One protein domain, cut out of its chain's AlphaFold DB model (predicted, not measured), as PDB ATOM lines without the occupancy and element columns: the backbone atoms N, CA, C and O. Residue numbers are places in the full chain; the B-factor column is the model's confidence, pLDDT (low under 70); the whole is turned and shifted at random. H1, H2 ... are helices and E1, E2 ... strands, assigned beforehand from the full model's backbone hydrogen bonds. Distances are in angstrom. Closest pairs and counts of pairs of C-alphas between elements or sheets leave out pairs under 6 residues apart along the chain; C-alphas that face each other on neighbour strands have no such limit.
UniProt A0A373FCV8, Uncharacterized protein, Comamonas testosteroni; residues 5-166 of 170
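AT A GLANCE: This is residues 5 to 166 of the 170 residues of an uncharacterized protein of Comamonas testosteroni (UniProt A0A373FCV8). A twisted four-stranded sheet, E3 E2 E1 E4, stands in the middle, with helices H2 and H4 side by side over one of its faces; on its opposite side the small sheet E5 E6 E7 crosses it as the second half of a sandwich, next to helix H5. The short helices H1 and H3 lie at opposite ends. The printed part has 162 residues, with five named helices and seven named strands in the order E1 H1 E2 E3 H2 E4 H3 H4 E5 E6 H5 E7; the class is mixed, helices and strands. The larger sheet is mixed and the smaller antiparallel. The whole is compact, with a radius of gyration of the C-alphas of 15.7 A, and spans 45 by 36 by 30 A.

IN THESE COORDINATES: E1, residues 5 to 14, begins at C-alpha 5 (226.512, 232.571, 171.324), bends by 54 degrees at residue 8 and measures 26.6 A from first to last C-alpha. H1 is residues 16 to 19, E2 residues 25 to 34, 28.3 A, and E3 residues 47 to 54, 21.1 A. H2, residues 56 to 70, measures 21.0 A. E4, residues 75 to 77, and H3, residues 81 to 84, precede H4, residues 88 to 100, 18.6 A. E5 is residues 112 to 115, E6 residues 118 to 124, 20.3 A, and H5 residues 133 to 146, 20.2 A. E7, residues 162 to 165, ends at C-alpha 165 (222.442, 242.588, 158.129).

HOW THE PARTS SIT: E1 and E2 are antiparallel, with N 10 and O 29 2.9 A apart. E2 and E3 form a hairpin, with N 28 and O 52 at 2.8 A. E1 and E4 are parallel, with N 6 and O 76 at 2.9 A. E3, H2 and E4 make a split strand-helix-strand unit, two strands running the same way with E2 and E1 between them; its crossover is right-handed. H2 and H4 are on the same face, at heights of 7.9 A and 8.7 A over the sheet. They touch, with closest C-alphas Gly 67 and Pro 88 4.2 A apart, at a shallow tilt of 23 degrees, opposite ways. H3 only grazes this sheet. With H5 on the other face there are three layers, helices on both faces of a sheet; the closest C-alphas of E3 and H5, Gly 54 and Ser 144, are 6.6 A apart. H1 touches H5, with closest C-alphas Ile 19 and Lys 138 5.7 A apart. E5 and E6 form a hairpin, with N 112 and O 120 at 3.0 A; E6 and E7 are antiparallel, with N 123 and O 163 at 2.8 A. In the sandwich, two sheets face to face, the strands stand at 64 degrees; the closest C-alphas of E3 and E7, Trp 48 and Ala 164, are 5.2 A apart. Every O i to N i+4 pair is within hydrogen-bond range in H4, 8 of 11 in H2 and 9 of 10 in H5; H1 and H3 are too short for one.

THE WHOLE: The C-alphas farthest apart, Pro 22 and Lys 41, are 46.7 A apart. The printed part has no cut. The links E2 to E3, H4 to E5 and H5 to E7 are long. Mean pLDDT of the printed part is 83.6; residues 71 to 73, 79 to 84, 107 to 110 and 148 to 157 are under 70.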
ATOM      1  N   ILE A   5     226.163 231.332 170.620       88.38
ATOM      2  CA  ILE A   5     226.512 232.571 171.324       88.38
ATOM      3  C   ILE A   5     225.646 233.707 170.800       88.38
ATOM      4  O   ILE A   5     225.738 234.069 169.632       88.38
ATOM      5  N   TYR A   6     224.861 234.311 171.688       89.56
ATOM      6  CA  TYR A   6     224.074 235.511 171.412       89.56
ATOM      7  C   TYR A   6     224.868 236.749 171.816       89.56
ATOM      8  O   TYR A   6     225.175 236.946 172.993       89.56
ATOM      9  N   TYR A   7     225.219 237.590 170.853       89.62
ATOM     10  CA  TYR A   7     226.002 238.807 171.073       89.62
ATOM     11  C   TYR A   7     225.120 240.013 171.359       89.62
ATOM     12  O   TYR A   7     225.421 240.794 172.265       89.62
ATOM     13  N   GLU A   8     224.047 240.143 170.583       91.12
ATOM     14  CA  GLU A   8     223.103 241.253 170.624       91.12
ATOM     15  C   GLU A   8     221.679 240.745 170.382       91.12
ATOM     16  O   GLU A   8     221.477 239.685 169.786       91.12
ATOM     17  N   HIS A   9     220.697 241.509 170.854       90.88
ATOM     18  CA  HIS A   9     219.278 241.194 170.724       90.88
ATOM     19  C   HIS A   9     218.465 242.476 170.619       90.88
ATOM     20  O   HIS A   9     218.635 243.394 171.426       90.88
ATOM     21  N   LEU A  10     217.569 242.505 169.644       91.69
ATOM     22  CA  LEU A  10     216.671 243.607 169.359       91.69
ATOM     23  C   LEU A  10     215.274 243.050 169.116       91.69
ATOM     24  O   LEU A  10     215.114 242.031 168.450       91.69
ATOM     25  N   ILE A  11     214.265 243.752 169.619       93.19
ATOM     26  CA  ILE A  11     212.884 243.528 169.214       93.19
ATOM     27  C   ILE A  11     212.355 244.813 168.611       93.19
ATOM     28  O   ILE A  11     212.524 245.902 169.169       93.19
ATOM     29  N   VAL A  12     211.739 244.654 167.453       92.31
ATOM     30  CA  VAL A  12     211.187 245.730 166.650       92.31
ATOM     31  C   VAL A  12     209.677 245.579 166.626       92.31
ATOM     32  O   VAL A  12     209.186 244.494 166.325       92.31
ATOM     33  N   ARG A  13     208.947 246.646 166.949       93.12
ATOM     34  CA  ARG A  13     207.484 246.707 166.879       93.12
ATOM     35  C   ARG A  13     207.058 247.287 165.537       93.12
ATOM     36  O   ARG A  13     207.494 248.378 165.177       93.12
ATOM     37  N   ILE A  14     206.164 246.576 164.864       91.38
ATOM     38  CA  ILE A  14     205.522 246.935 163.601       91.38
ATOM     39  C   ILE A  14     204.046 247.200 163.903       91.38
ATOM     40  O   ILE A  14     203.333 246.273 164.304       91.38
ATOM     41  N   PRO A  15     203.577 248.444 163.744       90.75
ATOM     42  CA  PRO A  15     202.186 248.781 164.001       90.75
ATOM     43  C   PRO A  15     201.209 247.987 163.134       90.75
ATOM     44  O   PRO A  15     201.437 247.768 161.943       90.75
ATOM     45  N   ALA A  16     200.090 247.590 163.733       91.19
ATOM     46  CA  ALA A  16     199.045 246.802 163.090       91.19
ATOM     47  C   ALA A  16     198.532 247.460 161.797       91.19
ATOM     48  O   ALA A  16     198.451 246.829 160.742       91.19
ATOM     49  N   ASN A  17     198.254 248.765 161.873       89.62
ATOM     50  CA  ASN A  17     197.728 249.582 160.778       89.62
ATOM     51  C   ASN A  17     198.666 249.643 159.565       89.62
ATOM     52  O   ASN A  17     198.196 249.745 158.436       89.62
ATOM     53  N   THR A  18     199.973 249.548 159.783       86.50
ATOM     54  CA  THR A  18     200.977 249.616 158.724       86.50
ATOM     55  C   THR A  18     200.909 248.418 157.779       86.50
ATOM     56  O   THR A  18     201.026 248.568 156.565       86.50
ATOM     57  N   ILE A  19     200.701 247.217 158.322       88.44
ATOM     58  CA  ILE A  19     200.669 245.965 157.547       88.44
ATOM     59  C   ILE A  19     199.262 245.365 157.422       88.44
ATOM     60  O   ILE A  19     199.109 244.311 156.812       88.44
ATOM     61  N   GLY A  20     198.240 246.034 157.964       87.31
ATOM     62  CA  GLY A  20     196.858 245.547 157.965       87.31
ATOM     63  C   GLY A  20     196.640 244.326 158.865       87.31
ATOM     64  O   GLY A  20     195.778 243.498 158.576       87.31
ATOM     65  N   ALA A  21     197.438 244.182 159.924       88.88
ATOM     66  CA  ALA A  21     197.272 243.131 160.923       88.88
ATOM     67  C   ALA A  21     196.186 243.521 161.953       88.88
ATOM     68  O   ALA A  21     195.922 244.710 162.137       88.88
ATOM     69  N   PRO A  22     195.546 242.553 162.639       91.12
ATOM     70  CA  PRO A  22     194.554 242.841 163.682       91.12
ATOM     71  C   PRO A  22     195.180 243.425 164.957       91.12
ATOM     72  O   PRO A  22     194.501 244.080 165.742       91.12
ATOM     73  N   GLU A  23     196.473 243.190 165.160       92.50
ATOM     74  CA  GLU A  23     197.251 243.656 166.299       92.50
ATOM     75  C   GLU A  23     198.703 243.901 165.882       92.50
ATOM     76  O   GLU A  23     199.135 243.487 164.798       92.50
ATOM     77  N   ASP A  24     199.459 244.584 166.739       93.69
ATOM     78  CA  ASP A  24     200.853 244.901 166.452       93.69
ATOM     79  C   ASP A  24     201.699 243.641 166.350       93.69
ATOM     80  O   ASP A  24     201.624 242.732 167.182       93.69
ATOM     81  N   GLN A  25     202.557 243.637 165.342       92.25
ATOM     82  CA  GLN A  25     203.496 242.557 165.117       92.25
ATOM     83  C   GLN A  25     204.872 242.961 165.626       92.25
ATOM     84  O   GLN A  25     205.227 244.137 165.708       92.25
ATOM     85  N   TYR A  26     205.662 241.969 165.985       92.75
ATOM     86  CA  TYR A  26     206.981 242.131 166.553       92.75
ATOM     87  C   TYR A  26     207.944 241.223 165.816       92.75
ATOM     88  O   TYR A  26     207.655 240.056 165.565       92.75
ATOM     89  N   MET A  27     209.112 241.763 165.501       91.38
ATOM     90  CA  MET A  27     210.204 241.031 164.886       91.38
ATOM     91  C   MET A  27     211.354 240.933 165.882       91.38
ATOM     92  O   MET A  27     211.884 241.948 166.344       91.38
ATOM     93  N   GLN A  28     211.736 239.706 166.216       91.81
ATOM     94  CA  GLN A  28     212.857 239.406 167.090       91.81
ATOM     95  C   GLN A  28     214.119 239.168 166.262       91.81
ATOM     96  O   GLN A  28     214.185 238.238 165.459       91.81
ATOM     97  N   LEU A  29     215.133 239.991 166.502       91.38
ATOM     98  CA  LEU A  29     216.424 239.959 165.832       91.38
ATOM     99  C   LEU A  29     217.528 239.633 166.841       91.38
ATOM    100  O   LEU A  29     217.599 240.240 167.913       91.38
ATOM    101  N   THR A  30     218.443 238.737 166.490       91.25
ATOM    102  CA  THR A  30     219.669 238.502 167.268       91.25
ATOM    103  C   THR A  30     220.893 238.521 166.378       91.25
ATOM    104  O   THR A  30     220.858 238.037 165.251       91.25
ATOM    105  N   LEU A  31     221.994 239.055 166.908       92.31
ATOM    106  CA  LEU A  31     223.322 238.806 166.364       92.31
ATOM    107  C   LEU A  31     223.868 237.586 167.081       92.31
ATOM    108  O   LEU A  31     224.157 237.656 168.281       92.31
ATOM    109  N   ASP A  32     224.026 236.483 166.372       90.31
ATOM    110  CA  ASP A  32     224.446 235.237 166.989       90.31
ATOM    111  C   ASP A  32     225.366 234.413 166.085       90.31
ATOM    112  O   ASP A  32     225.611 234.749 164.923       90.31
ATOM    113  N   GLY A  33     226.007 233.407 166.674       89.44
ATOM    114  CA  GLY A  33     226.924 232.524 165.971       89.44
ATOM    115  C   GLY A  33     227.415 231.378 166.845       89.44
ATOM    116  O   GLY A  33     227.424 231.453 168.076       89.44
ATOM    117  N   ALA A  34     227.860 230.310 166.195       87.75
ATOM    118  CA  ALA A  34     228.373 229.123 166.857       87.75
ATOM    119  C   ALA A  34     229.821 229.319 167.347       87.75
ATOM    120  O   ALA A  34     230.668 229.912 166.672       87.75
ATOM    121  N   SER A  35     230.139 228.782 168.527       85.56
ATOM    122  CA  SER A  35     231.450 228.938 169.175       85.56
ATOM    123  C   SER A  35     232.622 228.365 168.367       85.56
ATOM    124  O   SER A  35     233.765 228.802 168.542       85.56
ATOM    125  N   ASN A  36     232.339 227.412 167.478       86.75
ATOM    126  CA  ASN A  36     233.305 226.688 166.659       86.75
ATOM    127  C   ASN A  36     233.321 227.113 165.178       86.75
ATOM    128  O   ASN A  36     234.027 226.487 164.391       86.75
ATOM    129  N   THR A  37     232.580 228.152 164.788       88.56
ATOM    130  CA  THR A  37     232.530 228.615 163.393       88.56
ATOM    131  C   THR A  37     233.359 229.882 163.220       88.56
ATOM    132  O   THR A  37     233.088 230.905 163.846       88.56
ATOM    133  N   TYR A  38     234.364 229.823 162.344       90.81
ATOM    134  CA  TYR A  38     235.291 230.923 162.073       90.81
ATOM    135  C   TYR A  38     235.333 231.239 160.575       90.81
ATOM    136  O   TYR A  38     235.183 230.350 159.740       90.81
ATOM    137  N   ASN A  39     235.508 232.516 160.240       91.31
ATOM    138  CA  ASN A  39     235.715 232.966 158.869       91.31
ATOM    139  C   ASN A  39     237.175 232.733 158.433       91.31
ATOM    140  O   ASN A  39     238.031 232.341 159.227       91.31
ATOM    141  N   PHE A  40     237.489 233.039 157.172       90.94
ATOM    142  CA  PHE A  40     238.839 232.890 156.606       90.94
ATOM    143  C   PHE A  40     239.913 233.760 157.289       90.94
ATOM    144  O   PHE A  40     241.102 233.526 157.104       90.94
ATOM    145  N   LYS A  41     239.510 234.755 158.093       92.56
ATOM    146  CA  LYS A  41     240.401 235.597 158.907       92.56
ATOM    147  C   LYS A  41     240.571 235.066 160.336       92.56
ATOM    148  O   LYS A  41     241.052 235.799 161.197       92.56
ATOM    149  N   ASN A  42     240.143 233.830 160.609       89.19
ATOM    150  CA  ASN A  42     240.147 233.208 161.934       89.19
ATOM    151  C   ASN A  42     239.356 234.006 162.994       89.19
ATOM    152  O   ASN A  42     239.645 233.966 164.190       89.19
ATOM    153  N   GLN A  43     238.345 234.763 162.565       88.06
ATOM    154  CA  GLN A  43     237.422 235.461 163.455       88.06
ATOM    155  C   GLN A  43     236.136 234.654 163.567       88.06
ATOM    156  O   GLN A  43     235.674 234.090 162.579       88.06
ATOM    157  N   ARG A  44     235.539 234.605 164.760       87.62
ATOM    158  CA  ARG A  44     234.281 233.880 164.947       87.62
ATOM    159  C   ARG A  44     233.173 234.514 164.102       87.62
ATOM    160  O   ARG A  44     232.970 235.729 164.188       87.62
ATOM    161  N   VAL A  45     232.491 233.685 163.314       90.88
ATOM    162  CA  VAL A  45     231.374 234.099 162.457       90.88
ATOM    163  C   VAL A  45     230.207 234.505 163.338       90.88
ATOM    164  O   VAL A  45     229.879 233.816 164.307       90.88
ATOM    165  N   ARG A  46     229.580 235.625 162.992       91.44
ATOM    166  CA  ARG A  46     228.347 236.087 163.631       91.44
ATOM    167  C   ARG A  46     227.500 236.835 162.615       91.44
ATOM    168  O   ARG A  46     228.041 237.629 161.844       91.44
ATOM    169  N   ARG A  47     226.199 236.558 162.609       91.81
ATOM    170  CA  ARG A  47     225.240 237.088 161.632       91.81
ATOM    171  C   ARG A  47     223.957 237.502 162.329       91.81
ATOM    172  O   ARG A  47     223.621 236.953 163.380       91.81
ATOM    173  N   TRP A  48     223.278 238.493 161.767       91.75
ATOM    174  CA  TRP A  48     221.942 238.837 162.215       91.75
ATOM    175  C   TRP A  48     220.928 237.822 161.691       91.75
ATOM    176  O   TRP A  48     220.918 237.461 160.514       91.75
ATOM    177  N   HIS A  49     220.049 237.380 162.581       88.38
ATOM    178  CA  HIS A  49     218.984 236.438 162.281       88.38
ATOM    179  C   HIS A  49     217.640 237.000 162.733       88.38
ATOM    180  O   HIS A  49     217.526 237.540 163.835       88.38
ATOM    181  N   ILE A  50     216.620 236.836 161.887       89.00
ATOM    182  CA  ILE A  50     215.219 236.994 162.281       89.00
ATOM    183  C   ILE A  50     214.817 235.689 162.966       89.00
ATOM    184  O   ILE A  50     214.580 234.687 162.297       89.00
ATOM    185  N   HIS A  51     214.809 235.686 164.299       83.50
ATOM    186  CA  HIS A  51     214.466 234.491 165.081       83.50
ATOM    187  C   HIS A  51     212.970 234.239 165.110       83.50
ATOM    188  O   HIS A  51     212.536 233.094 165.066       83.50
ATOM    189  N   HIS A  52     212.177 235.304 165.205       86.75
ATOM    190  CA  HIS A  52     210.733 235.173 165.270       86.75
ATOM    191  C   HIS A  52     210.030 236.418 164.739       86.75
ATOM    192  O   HIS A  52     210.557 237.531 164.831       86.75
ATOM    193  N   PHE A  53     208.824 236.218 164.221       88.69
ATOM    194  CA  PHE A  53     207.906 237.269 163.819       88.69
ATOM    195  C   PHE A  53     206.496 236.884 164.255       88.69
ATOM    196  O   PHE A  53     206.041 235.784 163.944       88.69
ATOM    197  N   GLY A  54     205.809 237.787 164.947       89.44
ATOM    198  CA  GLY A  54     204.439 237.562 165.394       89.44
ATOM    199  C   GLY A  54     204.020 238.534 166.486       89.44
ATOM    200  O   GLY A  54     204.670 239.550 166.721       89.44
ATOM    201  N   THR A  55     202.947 238.213 167.191       91.50
ATOM    202  CA  THR A  55     202.441 239.023 168.304       91.50
ATOM    203  C   THR A  55     203.395 238.981 169.502       91.50
ATOM    204  O   THR A  55     204.256 238.104 169.619       91.50
ATOM    205  N   ALA A  56     203.239 239.910 170.450       92.38
ATOM    206  CA  ALA A  56     204.044 239.902 171.674       92.38
ATOM    207  C   ALA A  56     203.885 238.588 172.469       92.38
ATOM    208  O   ALA A  56     204.852 238.097 173.059       92.38
ATOM    209  N   GLU A  57     202.686 238.002 172.458       89.75
ATOM    210  CA  GLU A  57     202.403 236.716 173.097       89.75
ATOM    211  C   GLU A  57     203.141 235.570 172.405       89.75
ATOM    212  O   GLU A  57     203.787 234.768 173.080       89.75
ATOM    213  N   GLN A  58     203.131 235.539 171.070       87.38
ATOM    214  CA  GLN A  58     203.860 234.541 170.283       87.38
ATOM    215  C   GLN A  58     205.374 234.645 170.495       87.38
ATOM    216  O   GLN A  58     206.035 233.632 170.721       87.38
ATOM    217  N   ILE A  59     205.930 235.862 170.531       88.88
ATOM    218  CA  ILE A  59     207.348 236.088 170.853       88.88
ATOM    219  C   ILE A  59     207.677 235.550 172.251       88.88
ATOM    220  O   ILE A  59     208.708 234.905 172.440       88.88
ATOM    221  N   MET A  60     206.814 235.780 173.245       91.50
ATOM    222  CA  MET A  60     207.030 235.273 174.604       91.50
ATOM    223  C   MET A  60     206.883 233.755 174.708       91.50
ATOM    224  O   MET A  60     207.693 233.128 175.392       91.50
ATOM    225  N   ALA A  61     205.901 233.157 174.035       87.06
ATOM    226  CA  ALA A  61     205.752 231.706 173.951       87.06
ATOM    227  C   ALA A  61     207.003 231.072 173.319       87.06
ATOM    228  O   ALA A  61     207.590 230.138 173.877       87.06
ATOM    229  N   THR A  62     207.492 231.678 172.236       84.25
ATOM    230  CA  THR A  62     208.743 231.303 171.570       84.25
ATOM    231  C   THR A  62     209.965 231.548 172.472       84.25
ATOM    232  O   THR A  62     210.923 230.786 172.499       84.25
ATOM    233  N   ALA A  63     209.969 232.567 173.323       87.38
ATOM    234  CA  ALA A  63     211.057 232.728 174.284       87.38
ATOM    235  C   ALA A  63     211.055 231.618 175.345       87.38
ATOM    236  O   ALA A  63     212.115 231.098 175.696       87.38
ATOM    237  N   ILE A  64     209.877 231.247 175.853       87.44
ATOM    238  CA  ILE A  64     209.729 230.239 176.908       87.44
ATOM    239  C   ILE A  64     210.232 228.889 176.428       87.44
ATOM    240  O   ILE A  64     211.084 228.299 177.095       87.44
ATOM    241  N   ALA A  65     209.771 228.424 175.270       83.19
ATOM    242  CA  ALA A  65     210.186 227.104 174.827       83.19
ATOM    243  C   ALA A  65     211.582 227.082 174.177       83.19
ATOM    244  O   ALA A  65     212.276 226.078 174.329       83.19
ATOM    245  N   HIS A  66     212.107 228.213 173.673       80.69
ATOM    246  CA  HIS A  66     213.543 228.323 173.389       80.69
ATOM    247  C   HIS A  66     214.347 228.165 174.685       80.69
ATOM    248  O   HIS A  66     215.395 227.525 174.698       80.69
ATOM    249  N   GLY A  67     213.813 228.682 175.800       81.81
ATOM    250  CA  GLY A  67     214.317 228.490 177.157       81.81
ATOM    251  C   GLY A  67     214.743 227.050 177.459       81.81
ATOM    252  O   GLY A  67     215.777 226.856 178.098       81.81
ATOM    253  N   HIS A  68     214.030 226.038 176.951       77.12
ATOM    254  CA  HIS A  68     214.387 224.631 177.164       77.12
ATOM    255  C   HIS A  68     215.775 224.264 176.618       77.12
ATOM    256  O   HIS A  68     216.507 223.534 177.285       77.12
ATOM    257  N   TYR A  69     216.198 224.832 175.485       72.50
ATOM    258  CA  TYR A  69     217.525 224.577 174.903       72.50
ATOM    259  C   TYR A  69     218.674 225.187 175.724       72.50
ATOM    260  O   TYR A  69     219.820 224.747 175.629       72.50
ATOM    261  N   PHE A  70     218.379 226.167 176.582       73.69
ATOM    262  CA  PHE A  70     219.366 226.785 177.471       73.69
ATOM    263  C   PHE A  70     219.612 225.970 178.747       73.69
ATOM    264  O   PHE A  70     220.676 226.090 179.353       73.69
ATOM    265  N   ALA A  71     218.666 225.116 179.156       65.12
ATOM    266  CA  ALA A  71     218.765 224.342 180.396       65.12
ATOM    267  C   ALA A  71     219.974 223.382 180.418       65.12
ATOM    268  O   ALA A  71     220.479 223.071 181.493       65.12
ATOM    269  N   GLY A  72     220.480 222.976 179.248       64.56
ATOM    270  CA  GLY A  72     221.679 222.142 179.102       64.56
ATOM    271  C   GLY A  72     223.010 222.903 179.006       64.56
ATOM    272  O   GLY A  72     224.030 222.284 178.729       64.56
ATOM    273  N   GLY A  73     223.029 224.234 179.166       66.81
ATOM    274  CA  GLY A  73     224.258 225.038 179.046       66.81
ATOM    275  C   GLY A  73     224.780 225.195 177.609       66.81
ATOM    276  O   GLY A  73     225.890 225.675 177.397       66.81
ATOM    277  N   MET A  74     223.983 224.837 176.603       74.69
ATOM    278  CA  MET A  74     224.389 224.822 175.190       74.69
ATOM    279  C   MET A  74     224.435 226.207 174.531       74.69
ATOM    280  O   MET A  74     224.866 226.331 173.384       74.69
ATOM    281  N   SER A  75     224.056 227.256 175.266       82.81
ATOM    282  CA  SER A  75     223.941 228.615 174.745       82.81
ATOM    283  C   SER A  75     224.471 229.655 175.737       82.81
ATOM    284  O   SER A  75     224.311 229.514 176.954       82.81
ATOM    285  N   ALA A  76     225.098 230.716 175.228       84.38
ATOM    286  CA  ALA A  76     225.747 231.755 176.026       84.38
ATOM    287  C   ALA A  76     225.371 233.182 175.589       84.38
ATOM    288  O   ALA A  76     225.084 233.437 174.420       84.38
ATOM    289  N   TRP A  77     225.400 234.125 176.536       85.06
ATOM    290  CA  TRP A  77     225.261 235.561 176.300       85.06
ATOM    291  C   TRP A  77     226.636 236.202 176.235       85.06
ATOM    292  O   TRP A  77     227.367 236.218 177.230       85.06
ATOM    293  N   LYS A  78     226.947 236.822 175.098       82.50
ATOM    294  CA  LYS A  78     228.245 237.433 174.809       82.50
ATOM    295  C   LYS A  78     229.394 236.431 174.999       82.50
ATOM    296  O   LYS A  78     229.218 235.249 175.281       82.50
ATOM    297  N   SER A  79     230.618 236.892 174.784       63.22
ATOM    298  CA  SER A  79     231.819 236.056 174.822       63.22
ATOM    299  C   SER A  79     232.446 235.955 176.220       63.22
ATOM    300  O   SER A  79     233.665 236.012 176.335       63.22
ATOM    301  N   ASN A  80     231.649 235.798 177.282       61.22
ATOM    302  CA  ASN A  80     232.157 235.779 178.666       61.22
ATOM    303  C   ASN A  80     232.613 234.379 179.148       61.22
ATOM    304  O   ASN A  80     232.640 234.100 180.349       61.22
ATOM    305  N   GLY A  81     232.961 233.470 178.232       59.19
ATOM    306  CA  GLY A  81     233.358 232.098 178.577       59.19
ATOM    307  C   GLY A  81     232.259 231.331 179.329       59.19
ATOM    308  O   GLY A  81     231.074 231.539 179.072       59.19
ATOM    309  N   SER A  82     232.638 230.472 180.281       56.25
ATOM    310  CA  SER A  82     231.711 229.662 181.099       56.25
ATOM    311  C   SER A  82     230.764 230.492 181.978       56.25
ATOM    312  O   SER A  82     229.675 230.039 182.318       56.25
ATOM    313  N   SER A  83     231.121 231.738 182.303       61.88
ATOM    314  CA  SER A  83     230.228 232.668 183.012       61.88
ATOM    315  C   SER A  83     229.113 233.243 182.125       61.88
ATOM    316  O   SER A  83     228.179 233.869 182.622       61.88
ATOM    317  N   GLY A  84     229.203 233.027 180.807       68.44
ATOM    318  CA  GLY A  84     228.231 233.486 179.823       68.44
ATOM    319  C   GLY A  84     227.047 232.545 179.618       68.44
ATOM    320  O   GLY A  84     226.121 232.942 178.919       68.44
ATOM    321  N   HIS A  85     227.042 231.332 180.186       83.44
ATOM    322  CA  HIS A  85     225.939 230.388 179.978       83.44
ATOM    323  C   HIS A  85     224.604 230.994 180.406       83.44
ATOM    324  O   HIS A  85     224.429 231.443 181.542       83.44
ATOM    325  N   LEU A  86     223.659 231.013 179.471       84.62
ATOM    326  CA  LEU A  86     222.333 231.538 179.729       84.62
ATOM    327  C   LEU A  86     221.508 230.495 180.467       84.62
ATOM    328  O   LEU A  86     221.385 229.364 180.011       84.62
ATOM    329  N   LYS A  87     220.870 230.901 181.561       87.62
ATOM    330  CA  LYS A  87     219.772 230.131 182.149       87.62
ATOM    331  C   LYS A  87     218.463 230.434 181.407       87.62
ATOM    332  O   LYS A  87     218.275 231.580 180.982       87.62
ATOM    333  N   PRO A  88     217.511 229.486 181.338       89.25
ATOM    334  CA  PRO A  88     216.206 229.712 180.707       89.25
ATOM    335  C   PRO A  88     215.501 230.979 181.219       89.25
ATOM    336  O   PRO A  88     215.010 231.796 180.445       89.25
ATOM    337  N   GLN A  89     215.529 231.217 182.533       89.56
ATOM    338  CA  GLN A  89     214.893 232.382 183.157       89.56
ATOM    339  C   GLN A  89     215.564 233.700 182.743       89.56
ATOM    340  O   GLN A  89     214.894 234.720 182.592       89.56
ATOM    341  N   GLN A  90     216.884 233.687 182.528       89.56
ATOM    342  CA  GLN A  90     217.619 234.863 182.059       89.56
ATOM    343  C   GLN A  90     217.265 235.190 180.607       89.56
ATOM    344  O   GLN A  90     217.150 236.368 180.274       89.56
ATOM    345  N   TRP A  91     217.060 234.175 179.762       88.75
ATOM    346  CA  TRP A  91     216.616 234.353 178.377       88.75
ATOM    347  C   TRP A  91     215.244 235.014 178.338       88.75
ATOM    348  O   TRP A  91     215.084 236.098 177.781       88.75
ATOM    349  N   ILE A  92     214.280 234.411 179.036       91.19
ATOM    350  CA  ILE A  92     212.899 234.891 179.101       91.19
ATOM    351  C   ILE A  92     212.853 236.322 179.657       91.19
ATOM    352  O   ILE A  92     212.141 237.173 179.127       91.19
ATOM    353  N   SER A  93     213.644 236.624 180.693       92.25
ATOM    354  CA  SER A  93     213.749 237.977 181.255       92.25
ATOM    355  C   SER A  93     214.310 238.991 180.247       92.25
ATOM    356  O   SER A  93     213.773 240.094 180.122       92.25
ATOM    357  N   LYS A  94     215.346 238.619 179.480       91.56
ATOM    358  CA  LYS A  94     215.916 239.466 178.419       91.56
ATOM    359  C   LYS A  94     214.912 239.728 177.300       91.56
ATOM    360  O   LYS A  94     214.801 240.877 176.876       91.56
ATOM    361  N   VAL A  95     214.176 238.707 176.856       92.50
ATOM    362  CA  VAL A  95     213.145 238.862 175.818       92.50
ATOM    363  C   VAL A  95     212.010 239.754 176.301       92.50
ATOM    364  O   VAL A  95     211.679 240.729 175.634       92.50
ATOM    365  N   ARG A  96     211.497 239.512 177.512       94.38
ATOM    366  CA  ARG A  96     210.464 240.357 178.127       94.38
ATOM    367  C   ARG A  96     210.894 241.821 178.213       94.38
ATOM    368  O   ARG A  96     210.120 242.708 177.868       94.38
ATOM    369  N   LYS A  97     212.128 242.084 178.661       94.12
ATOM    370  CA  LYS A  97     212.662 243.450 178.732       94.12
ATOM    371  C   LYS A  97     212.768 244.082 177.344       94.12
ATOM    372  O   LYS A  97     212.395 245.237 177.192       94.12
ATOM    373  N   ALA A  98     213.241 243.331 176.349       93.00
ATOM    374  CA  ALA A  98     213.361 243.815 174.978       93.00
ATOM    375  C   ALA A  98     212.000 244.106 174.327       93.00
ATOM    376  O   ALA A  98     211.902 245.085 173.601       93.00
ATOM    377  N   LEU A  99     210.955 243.322 174.626       94.19
ATOM    378  CA  LEU A  99     209.576 243.611 174.210       94.19
ATOM    379  C   LEU A  99     209.063 244.911 174.836       94.19
ATOM    380  O   LEU A  99     208.515 245.757 174.138       94.19
ATOM    381  N   ALA A 100     209.278 245.097 176.143       92.81
ATOM    382  CA  ALA A 100     208.853 246.309 176.846       92.81
ATOM    383  C   ALA A 100     209.546 247.577 176.319       92.81
ATOM    384  O   ALA A 100     208.983 248.666 176.382       92.81
ATOM    385  N   THR A 101     210.765 247.439 175.792       91.19
ATOM    386  CA  THR A 101     211.531 248.525 175.168       91.19
ATOM    387  C   THR A 101     211.651 248.348 173.655       91.19
ATOM    388  O   THR A 101     212.667 248.752 173.081       91.19
ATOM    389  N   ALA A 102     210.675 247.687 173.020       91.44
ATOM    390  CA  ALA A 102     210.733 247.388 171.596       91.44
ATOM    391  C   ALA A 102     210.883 248.686 170.802       91.44
ATOM    392  O   ALA A 102     210.184 249.674 171.048       91.44
ATOM    393  N   LYS A 103     211.823 248.692 169.859       87.44
ATOM    394  CA  LYS A 103     212.045 249.855 169.006       87.44
ATOM    395  C   LYS A 103     210.900 249.951 168.017       87.44
ATOM    396  O   LYS A 103     210.508 248.952 167.418       87.44
ATOM    397  N   TRP A 104     210.355 251.148 167.880       82.69
ATOM    398  CA  TRP A 104     209.308 251.397 166.911       82.69
ATOM    399  C   TRP A 104     209.913 251.429 165.513       82.69
ATOM    400  O   TRP A 104     210.967 252.034 165.314       82.69
ATOM    401  N   TRP A 105     209.274 250.743 164.574       80.31
ATOM    402  CA  TRP A 105     209.707 250.717 163.189       80.31
ATOM    403  C   TRP A 105     208.554 251.100 162.282       80.31
ATOM    404  O   TRP A 105     207.521 250.433 162.243       80.31
ATOM    405  N   GLU A 106     208.772 252.183 161.548       72.81
ATOM    406  CA  GLU A 106     207.958 252.569 160.410       72.81
ATOM    407  C   GLU A 106     208.589 251.937 159.158       72.81
ATOM    408  O   GLU A 106     209.717 252.283 158.809       72.81
ATOM    409  N   PRO A 107     207.918 250.999 158.474       65.69
ATOM    410  CA  PRO A 107     208.423 250.349 157.265       65.69
ATOM    411  C   PRO A 107     208.641 251.297 156.085       65.69
ATOM    412  O   PRO A 107     209.327 250.925 155.138       65.69
ATOM    413  N   ASP A 108     208.105 252.517 156.147       65.81
ATOM    414  CA  ASP A 108     208.380 253.575 155.172       65.81
ATOM    415  C   ASP A 108     209.759 254.229 155.407       65.81
ATOM    416  O   ASP A 108     210.323 254.850 154.506       65.81
ATOM    417  N   LEU A 109     210.341 254.052 156.602       62.75
ATOM    418  CA  LEU A 109     211.670 254.531 156.967       62.75
ATOM    419  C   LEU A 109     212.703 253.397 156.850       62.75
ATOM    420  O   LEU A 109     212.628 252.373 157.533       62.75
ATOM    421  N   MET A 110     213.724 253.604 156.012       67.94
ATOM    422  CA  MET A 110     214.967 252.819 156.036       67.94
ATOM    423  C   MET A 110     216.097 253.645 156.650       67.94
ATOM    424  O   MET A 110     216.268 254.788 156.212       67.94
ATOM    425  N   PRO A 111     216.936 253.086 157.561       78.19
ATOM    426  CA  PRO A 111     217.012 251.705 158.109       78.19
ATOM    427  C   PRO A 111     216.419 251.513 159.540       78.19
ATOM    428  O   PRO A 111     215.962 252.471 160.154       78.19
ATOM    429  N   ILE A 112     216.461 250.288 160.112       81.44
ATOM    430  CA  ILE A 112     216.057 250.016 161.518       81.44
ATOM    431  C   ILE A 112     217.188 250.422 162.470       81.44
ATOM    432  O   ILE A 112     218.259 249.821 162.443       81.44
ATOM    433  N   TYR A 113     216.965 251.368 163.377       81.50
ATOM    434  CA  TYR A 113     217.997 251.811 164.321       81.50
ATOM    435  C   TYR A 113     218.128 250.872 165.538       81.50
ATOM    436  O   TYR A 113     217.160 250.619 166.258       81.50
ATOM    437  N   PHE A 114     219.339 250.357 165.782       71.94
ATOM    438  CA  PHE A 114     219.655 249.393 166.851       71.94
ATOM    439  C   PHE A 114     220.322 250.058 168.071       71.94
ATOM    440  O   PHE A 114     220.045 249.705 169.217       71.94
ATOM    441  N   LYS A 115     221.153 251.070 167.823       77.81
ATOM    442  CA  LYS A 115     221.730 252.025 168.787       77.81
ATOM    443  C   LYS A 115     221.707 253.370 168.072       77.81
ATOM    444  O   LYS A 115     221.758 253.351 166.855       77.81
ATOM    445  N   ASP A 116     221.621 254.509 168.745       75.50
ATOM    446  CA  ASP A 116     221.278 255.802 168.105       75.50
ATOM    447  C   ASP A 116     222.113 256.176 166.850       75.50
ATOM    448  O   ASP A 116     221.677 256.977 166.029       75.50
ATOM    449  N   THR A 117     223.283 255.555 166.657       79.00
ATOM    450  CA  THR A 117     224.157 255.683 165.480       79.00
ATOM    451  C   THR A 117     224.309 254.414 164.618       79.00
ATOM    452  O   THR A 117     224.901 254.477 163.543       79.00
ATOM    453  N   GLU A 118     223.839 253.247 165.068       84.25
ATOM    454  CA  GLU A 118     223.954 251.953 164.379       84.25
ATOM    455  C   GLU A 118     222.595 251.463 163.852       84.25
ATOM    456  O   GLU A 118     221.568 251.615 164.517       84.25
ATOM    457  N   HIS A 119     222.586 250.790 162.699       88.25
ATOM    458  CA  HIS A 119     221.349 250.335 162.065       88.25
ATOM    459  C   HIS A 119     221.426 248.918 161.484       88.25
ATOM    460  O   HIS A 119     222.485 248.455 161.068       88.25
ATOM    461  N   ILE A 120     220.277 248.247 161.437       88.56
ATOM    462  CA  ILE A 120     220.047 246.956 160.791       88.56
ATOM    463  C   ILE A 120     219.274 247.203 159.496       88.56
ATOM    464  O   ILE A 120     218.290 247.948 159.463       88.56
ATOM    465  N   THR A 121     219.718 246.565 158.424       88.75
ATOM    466  CA  THR A 121     219.017 246.507 157.146       88.75
ATOM    467  C   THR A 121     218.359 245.145 156.984       88.75
ATOM    468  O   THR A 121     218.896 244.118 157.402       88.75
ATOM    469  N   LEU A 122     217.176 245.139 156.372       88.94
ATOM    470  CA  LEU A 122     216.540 243.917 155.901       88.94
ATOM    471  C   LEU A 122     216.700 243.836 154.390       88.94
ATOM    472  O   LEU A 122     216.501 244.822 153.679       88.94
ATOM    473  N   ARG A 123     217.040 242.648 153.907       88.81
ATOM    474  CA  ARG A 123     217.095 242.321 152.490       88.81
ATOM    475  C   ARG A 123     216.088 241.218 152.211       88.81
ATOM    476  O   ARG A 123     216.216 240.130 152.763       88.81
ATOM    477  N   ALA A 124     215.132 241.507 151.337       88.50
ATOM    478  CA  ALA A 124     214.202 240.521 150.804       88.50
ATOM    479  C   ALA A 124     214.950 239.374 150.104       88.50
ATOM    480  O   ALA A 124     215.904 239.615 149.350       88.50
ATOM    481  N   GLU A 125     214.495 238.147 150.331       89.31
ATOM    482  CA  GLU A 125     214.897 236.993 149.530       89.31
ATOM    483  C   GLU A 125     214.242 237.023 148.132       89.31
ATOM    484  O   GLU A 125     213.286 237.775 147.914       89.31
ATOM    485  N   PRO A 126     214.771 236.263 147.151       85.81
ATOM    486  CA  PRO A 126     214.275 236.267 145.772       85.81
ATOM    487  C   PRO A 126     212.777 235.980 145.617       85.81
ATOM    488  O   PRO A 126     212.167 236.491 144.681       85.81
ATOM    489  N   GLU A 127     212.199 235.185 146.515       84.44
ATOM    490  CA  GLU A 127     210.796 234.762 146.506       84.44
ATOM    491  C   GLU A 127     209.825 235.883 146.908       84.44
ATOM    492  O   GLU A 127     208.617 235.759 146.705       84.44
ATOM    493  N   VAL A 128     210.329 236.982 147.477       86.56
ATOM    494  CA  VAL A 128     209.518 238.138 147.867       86.56
ATOM    495  C   VAL A 128     209.468 239.143 146.714       86.56
ATOM    496  O   VAL A 128     210.478 239.750 146.347       86.56
ATOM    497  N   GLU A 129     208.270 239.341 146.156       87.38
ATOM    498  CA  GLU A 129     208.035 240.254 145.028       87.38
ATOM    499  C   GLU A 129     208.288 241.721 145.407       87.38
ATOM    500  O   GLU A 129     209.048 242.426 144.738       87.38
ATOM    501  N   ASP A 130     207.681 242.175 146.508       87.25
ATOM    502  CA  ASP A 130     207.849 243.534 147.020       87.25
ATOM    503  C   ASP A 130     209.057 243.611 147.963       87.25
ATOM    504  O   ASP A 130     209.005 243.238 149.136       87.25
ATOM    505  N   LYS A 131     210.168 244.120 147.424       86.19
ATOM    506  CA  LYS A 131     211.453 244.235 148.128       86.19
ATOM    507  C   LYS A 131     211.552 245.461 149.032       86.19
ATOM    508  O   LYS A 131     212.608 245.684 149.625       86.19
ATOM    509  N   THR A 132     210.499 246.273 149.120       86.00
ATOM    510  CA  THR A 132     210.441 247.348 150.111       86.00
ATOM    511  C   THR A 132     210.356 246.759 151.515       86.00
ATOM    512  O   THR A 132     209.963 245.612 151.720       86.00
ATOM    513  N   LEU A 133     210.711 247.553 152.520       82.12
ATOM    514  CA  LEU A 133     210.564 247.158 153.917       82.12
ATOM    515  C   LEU A 133     209.114 246.812 154.283       82.12
ATOM    516  O   LEU A 133     208.880 245.842 155.007       82.12
ATOM    517  N   LEU A 134     208.149 247.567 153.751       86.50
ATOM    518  CA  LEU A 134     206.729 247.278 153.914       86.50
ATOM    519  C   LEU A 134     206.346 245.946 153.258       86.50
ATOM    520  O   LEU A 134     205.645 245.143 153.874       86.50
ATOM    521  N   GLY A 135     206.836 245.692 152.043       88.38
ATOM    522  CA  GLY A 135     206.664 244.424 151.339       88.38
ATOM    523  C   GLY A 135     207.210 243.236 152.122       88.38
ATOM    524  O   GLY A 135     206.502 242.251 152.332       88.38
ATOM    525  N   ILE A 136     208.424 243.369 152.664       89.56
ATOM    526  CA  ILE A 136     209.048 242.370 153.539       89.56
ATOM    527  C   ILE A 136     208.203 242.146 154.799       89.56
ATOM    528  O   ILE A 136     207.929 241.000 155.148       89.56
ATOM    529  N   ALA A 137     207.754 243.208 155.473       88.25
ATOM    530  CA  ALA A 137     206.934 243.092 156.680       88.25
ATOM    531  C   ALA A 137     205.591 242.393 156.401       88.25
ATOM    532  O   ALA A 137     205.168 241.529 157.172       88.25
ATOM    533  N   LYS A 138     204.946 242.702 155.269       90.12
ATOM    534  CA  LYS A 138     203.729 242.015 154.810       90.12
ATOM    535  C   LYS A 138     203.993 240.552 154.460       90.12
ATOM    536  O   LYS A 138     203.190 239.698 154.825       90.12
ATOM    537  N   ALA A 139     205.110 240.245 153.800       89.88
ATOM    538  CA  ALA A 139     205.498 238.876 153.472       89.88
ATOM    539  C   ALA A 139     205.784 238.048 154.735       89.88
ATOM    540  O   ALA A 139     205.315 236.917 154.843       89.88
ATOM    541  N   LEU A 140     206.477 238.629 155.722       88.75
ATOM    542  CA  LEU A 140     206.707 238.018 157.035       88.75
ATOM    543  C   LEU A 140     205.386 237.744 157.757       88.75
ATOM    544  O   LEU A 140     205.189 236.645 158.272       88.75
ATOM    545  N   TYR A 141     204.461 238.705 157.742       89.50
ATOM    546  CA  TYR A 141     203.140 238.530 158.335       89.50
ATOM    547  C   TYR A 141     202.332 237.435 157.629       89.50
ATOM    548  O   TYR A 141     201.872 236.498 158.282       89.50
ATOM    549  N   ALA A 142     202.233 237.472 156.301       88.75
ATOM    550  CA  ALA A 142     201.549 236.441 155.524       88.75
ATOM    551  C   ALA A 142     202.161 235.048 155.740       88.75
ATOM    552  O   ALA A 142     201.434 234.059 155.819       88.75
ATOM    553  N   HIS A 143     203.488 234.966 155.870       86.62
ATOM    554  CA  HIS A 143     204.175 233.738 156.247       86.62
ATOM    555  C   HIS A 143     203.759 233.302 157.655       86.62
ATOM    556  O   HIS A 143     203.311 232.173 157.812       86.62
ATOM    557  N   SER A 144     203.806 234.188 158.656       83.81
ATOM    558  CA  SER A 144     203.429 233.865 160.042       83.81
ATOM    559  C   SER A 144     202.002 233.317 160.172       83.81
ATOM    560  O   SER A 144     201.775 232.385 160.937       83.81
ATOM    561  N   LEU A 145     201.054 233.808 159.362       83.94
ATOM    562  CA  LEU A 145     199.676 233.307 159.348       83.94
ATOM    563  C   LEU A 145     199.577 231.842 158.906       83.94
ATOM    564  O   LEU A 145     198.735 231.117 159.424       83.94
ATOM    565  N   LYS A 146     200.448 231.385 157.995       80.94
ATOM    566  CA  LYS A 146     200.486 229.978 157.554       80.94
ATOM    567  C   LYS A 146     200.955 229.030 158.658       80.94
ATOM    568  O   LYS A 146     200.610 227.856 158.625       80.94
ATOM    569  N   PHE A 147     201.732 229.538 159.612       73.69
ATOM    570  CA  PHE A 147     202.295 228.759 160.718       73.69
ATOM    571  C   PHE A 147     201.600 229.029 162.053       73.69
ATOM    572  O   PHE A 147     202.039 228.517 163.078       73.69
ATOM    573  N   LYS A 148     200.509 229.808 162.057       68.62
ATOM    574  CA  LYS A 148     199.768 230.151 163.276       68.62
ATOM    575  C   LYS A 148     199.274 228.909 164.027       68.62
ATOM    576  O   LYS A 148     199.306 228.906 165.253       68.62
ATOM    577  N   ASP A 149     198.885 227.876 163.280       66.94
ATOM    578  CA  ASP A 149     198.364 226.608 163.800       66.94
ATOM    579  C   ASP A 149     199.380 225.456 163.678       66.94
ATOM    580  O   ASP A 149     199.016 224.291 163.807       66.94
ATOM    581  N   ALA A 150     200.651 225.752 163.382       65.00
ATOM    582  CA  ALA A 150     201.673 224.717 163.307       65.00
ATOM    583  C   ALA A 150     201.981 224.171 164.711       65.00
ATOM    584  O   ALA A 150     202.223 224.939 165.643       65.00
ATOM    585  N   ASP A 151     202.054 222.842 164.839       59.50
ATOM    586  CA  ASP A 151     202.412 222.154 166.092       59.50
ATOM    587  C   ASP A 151     203.804 222.565 166.618       59.50
ATOM    588  O   ASP A 151     204.114 222.437 167.806       59.50
ATOM    589  N   THR A 152     204.656 223.092 165.733       57.38
ATOM    590  CA  THR A 152     206.027 223.528 166.000       57.38
ATOM    591  C   THR A 152     206.213 225.015 165.660       57.38
ATOM    592  O   THR A 152     206.629 225.359 164.553       57.38
ATOM    593  N   PRO A 153     206.043 225.942 166.625       50.41
ATOM    594  CA  PRO A 153     206.314 227.371 166.399       50.41
ATOM    595  C   PRO A 153     207.794 227.681 166.069       50.41
ATOM    596  O   PRO A 153     208.130 228.800 165.683       50.41
ATOM    597  N   TRP A 154     208.683 226.687 166.197       51.59
ATOM    598  CA  TRP A 154     210.140 226.760 166.005       51.59
ATOM    599  C   TRP A 154     210.604 226.607 164.560       51.59
ATOM    600  O   TRP A 154     211.711 227.027 164.239       51.59
ATOM    601  N   GLU A 155     209.792 226.003 163.690       50.41
ATOM    602  CA  GLU A 155     210.171 225.724 162.294       50.41
ATOM    603  C   GLU A 155     209.890 226.905 161.354       50.41
ATOM    604  O   GLU A 155     209.981 226.787 160.132       50.41
ATOM    605  N   CYS A 156     209.576 228.076 161.910       57.12
ATOM    606  CA  CYS A 156     209.334 229.285 161.136       57.12
ATOM    607  C   CYS A 156     210.657 229.845 160.589       57.12
ATOM    608  O   CYS A 156     211.292 230.726 161.166       57.12
ATOM    609  N   CYS A 157     211.067 229.318 159.440       62.94
ATOM    610  CA  CYS A 157     212.247 229.705 158.678       62.94
ATOM    611  C   CYS A 157     212.088 231.096 158.036       62.94
ATOM    612  O   CYS A 157     212.002 231.221 156.814       62.94
ATOM    613  N   PHE A 158     212.057 232.170 158.834       76.12
ATOM    614  CA  PHE A 158     211.918 233.545 158.319       76.12
ATOM    615  C   PHE A 158     213.080 233.978 157.405       76.12
ATOM    616  O   PHE A 158     212.949 234.948 156.659       76.12
ATOM    617  N   TRP A 159     214.185 233.222 157.389       70.25
ATOM    618  CA  TRP A 159     215.287 233.404 156.441       70.25
ATOM    619  C   TRP A 159     214.901 233.159 154.979       70.25
ATOM    620  O   TRP A 159     215.651 233.584 154.111       70.25
ATOM    621  N   ASN A 160     213.774 232.489 154.699       76.75
ATOM    622  CA  ASN A 160     213.225 232.351 153.343       76.75
ATOM    623  C   ASN A 160     212.502 233.625 152.874       76.75
ATOM    624  O   ASN A 160     212.119 233.726 151.716       76.75
ATOM    625  N   ILE A 161     212.259 234.574 153.782       87.31
ATOM    626  CA  ILE A 161     211.571 235.832 153.487       87.31
ATOM    627  C   ILE A 161     212.574 236.978 153.449       87.31
ATOM    628  O   ILE A 161     212.576 237.778 152.513       87.31
ATOM    629  N   ALA A 162     213.437 237.071 154.463       88.38
ATOM    630  CA  ALA A 162     214.438 238.122 154.518       88.38
ATOM    631  C   ALA A 162     215.693 237.724 155.296       88.38
ATOM    632  O   ALA A 162     215.657 236.981 156.278       88.38
ATOM    633  N   LYS A 163     216.808 238.329 154.890       89.31
ATOM    634  CA  LYS A 163     218.054 238.383 155.654       89.31
ATOM    635  C   LYS A 163     218.156 239.712 156.384       89.31
ATOM    636  O   LYS A 163     217.845 240.761 155.825       89.31
ATOM    637  N   ALA A 164     218.633 239.659 157.619       90.50
ATOM    638  CA  ALA A 164     219.037 240.839 158.365       90.50
ATOM    639  C   ALA A 164     220.556 241.006 158.250       90.50
ATOM    640  O   ALA A 164     221.294 240.022 158.258       90.50
ATOM    641  N   SER A 165     221.018 242.247 158.131       90.75
ATOM    642  CA  SER A 165     222.442 242.588 158.129       90.75
ATOM    643  C   SER A 165     222.662 243.881 158.896       90.75
ATOM    644  O   SER A 165     221.777 244.732 158.958       90.75
ATOM    645  N   GLY A 166     223.821 244.049 159.525       91.62
ATOM    646  CA  GLY A 166     223.999 245.182 160.429       91.62
ATOM    647  C   GLY A 166     225.338 245.223 161.160       91.62
ATOM    648  O   GLY A 166     226.267 244.482 160.826       91.62
TER     649      GLY A 166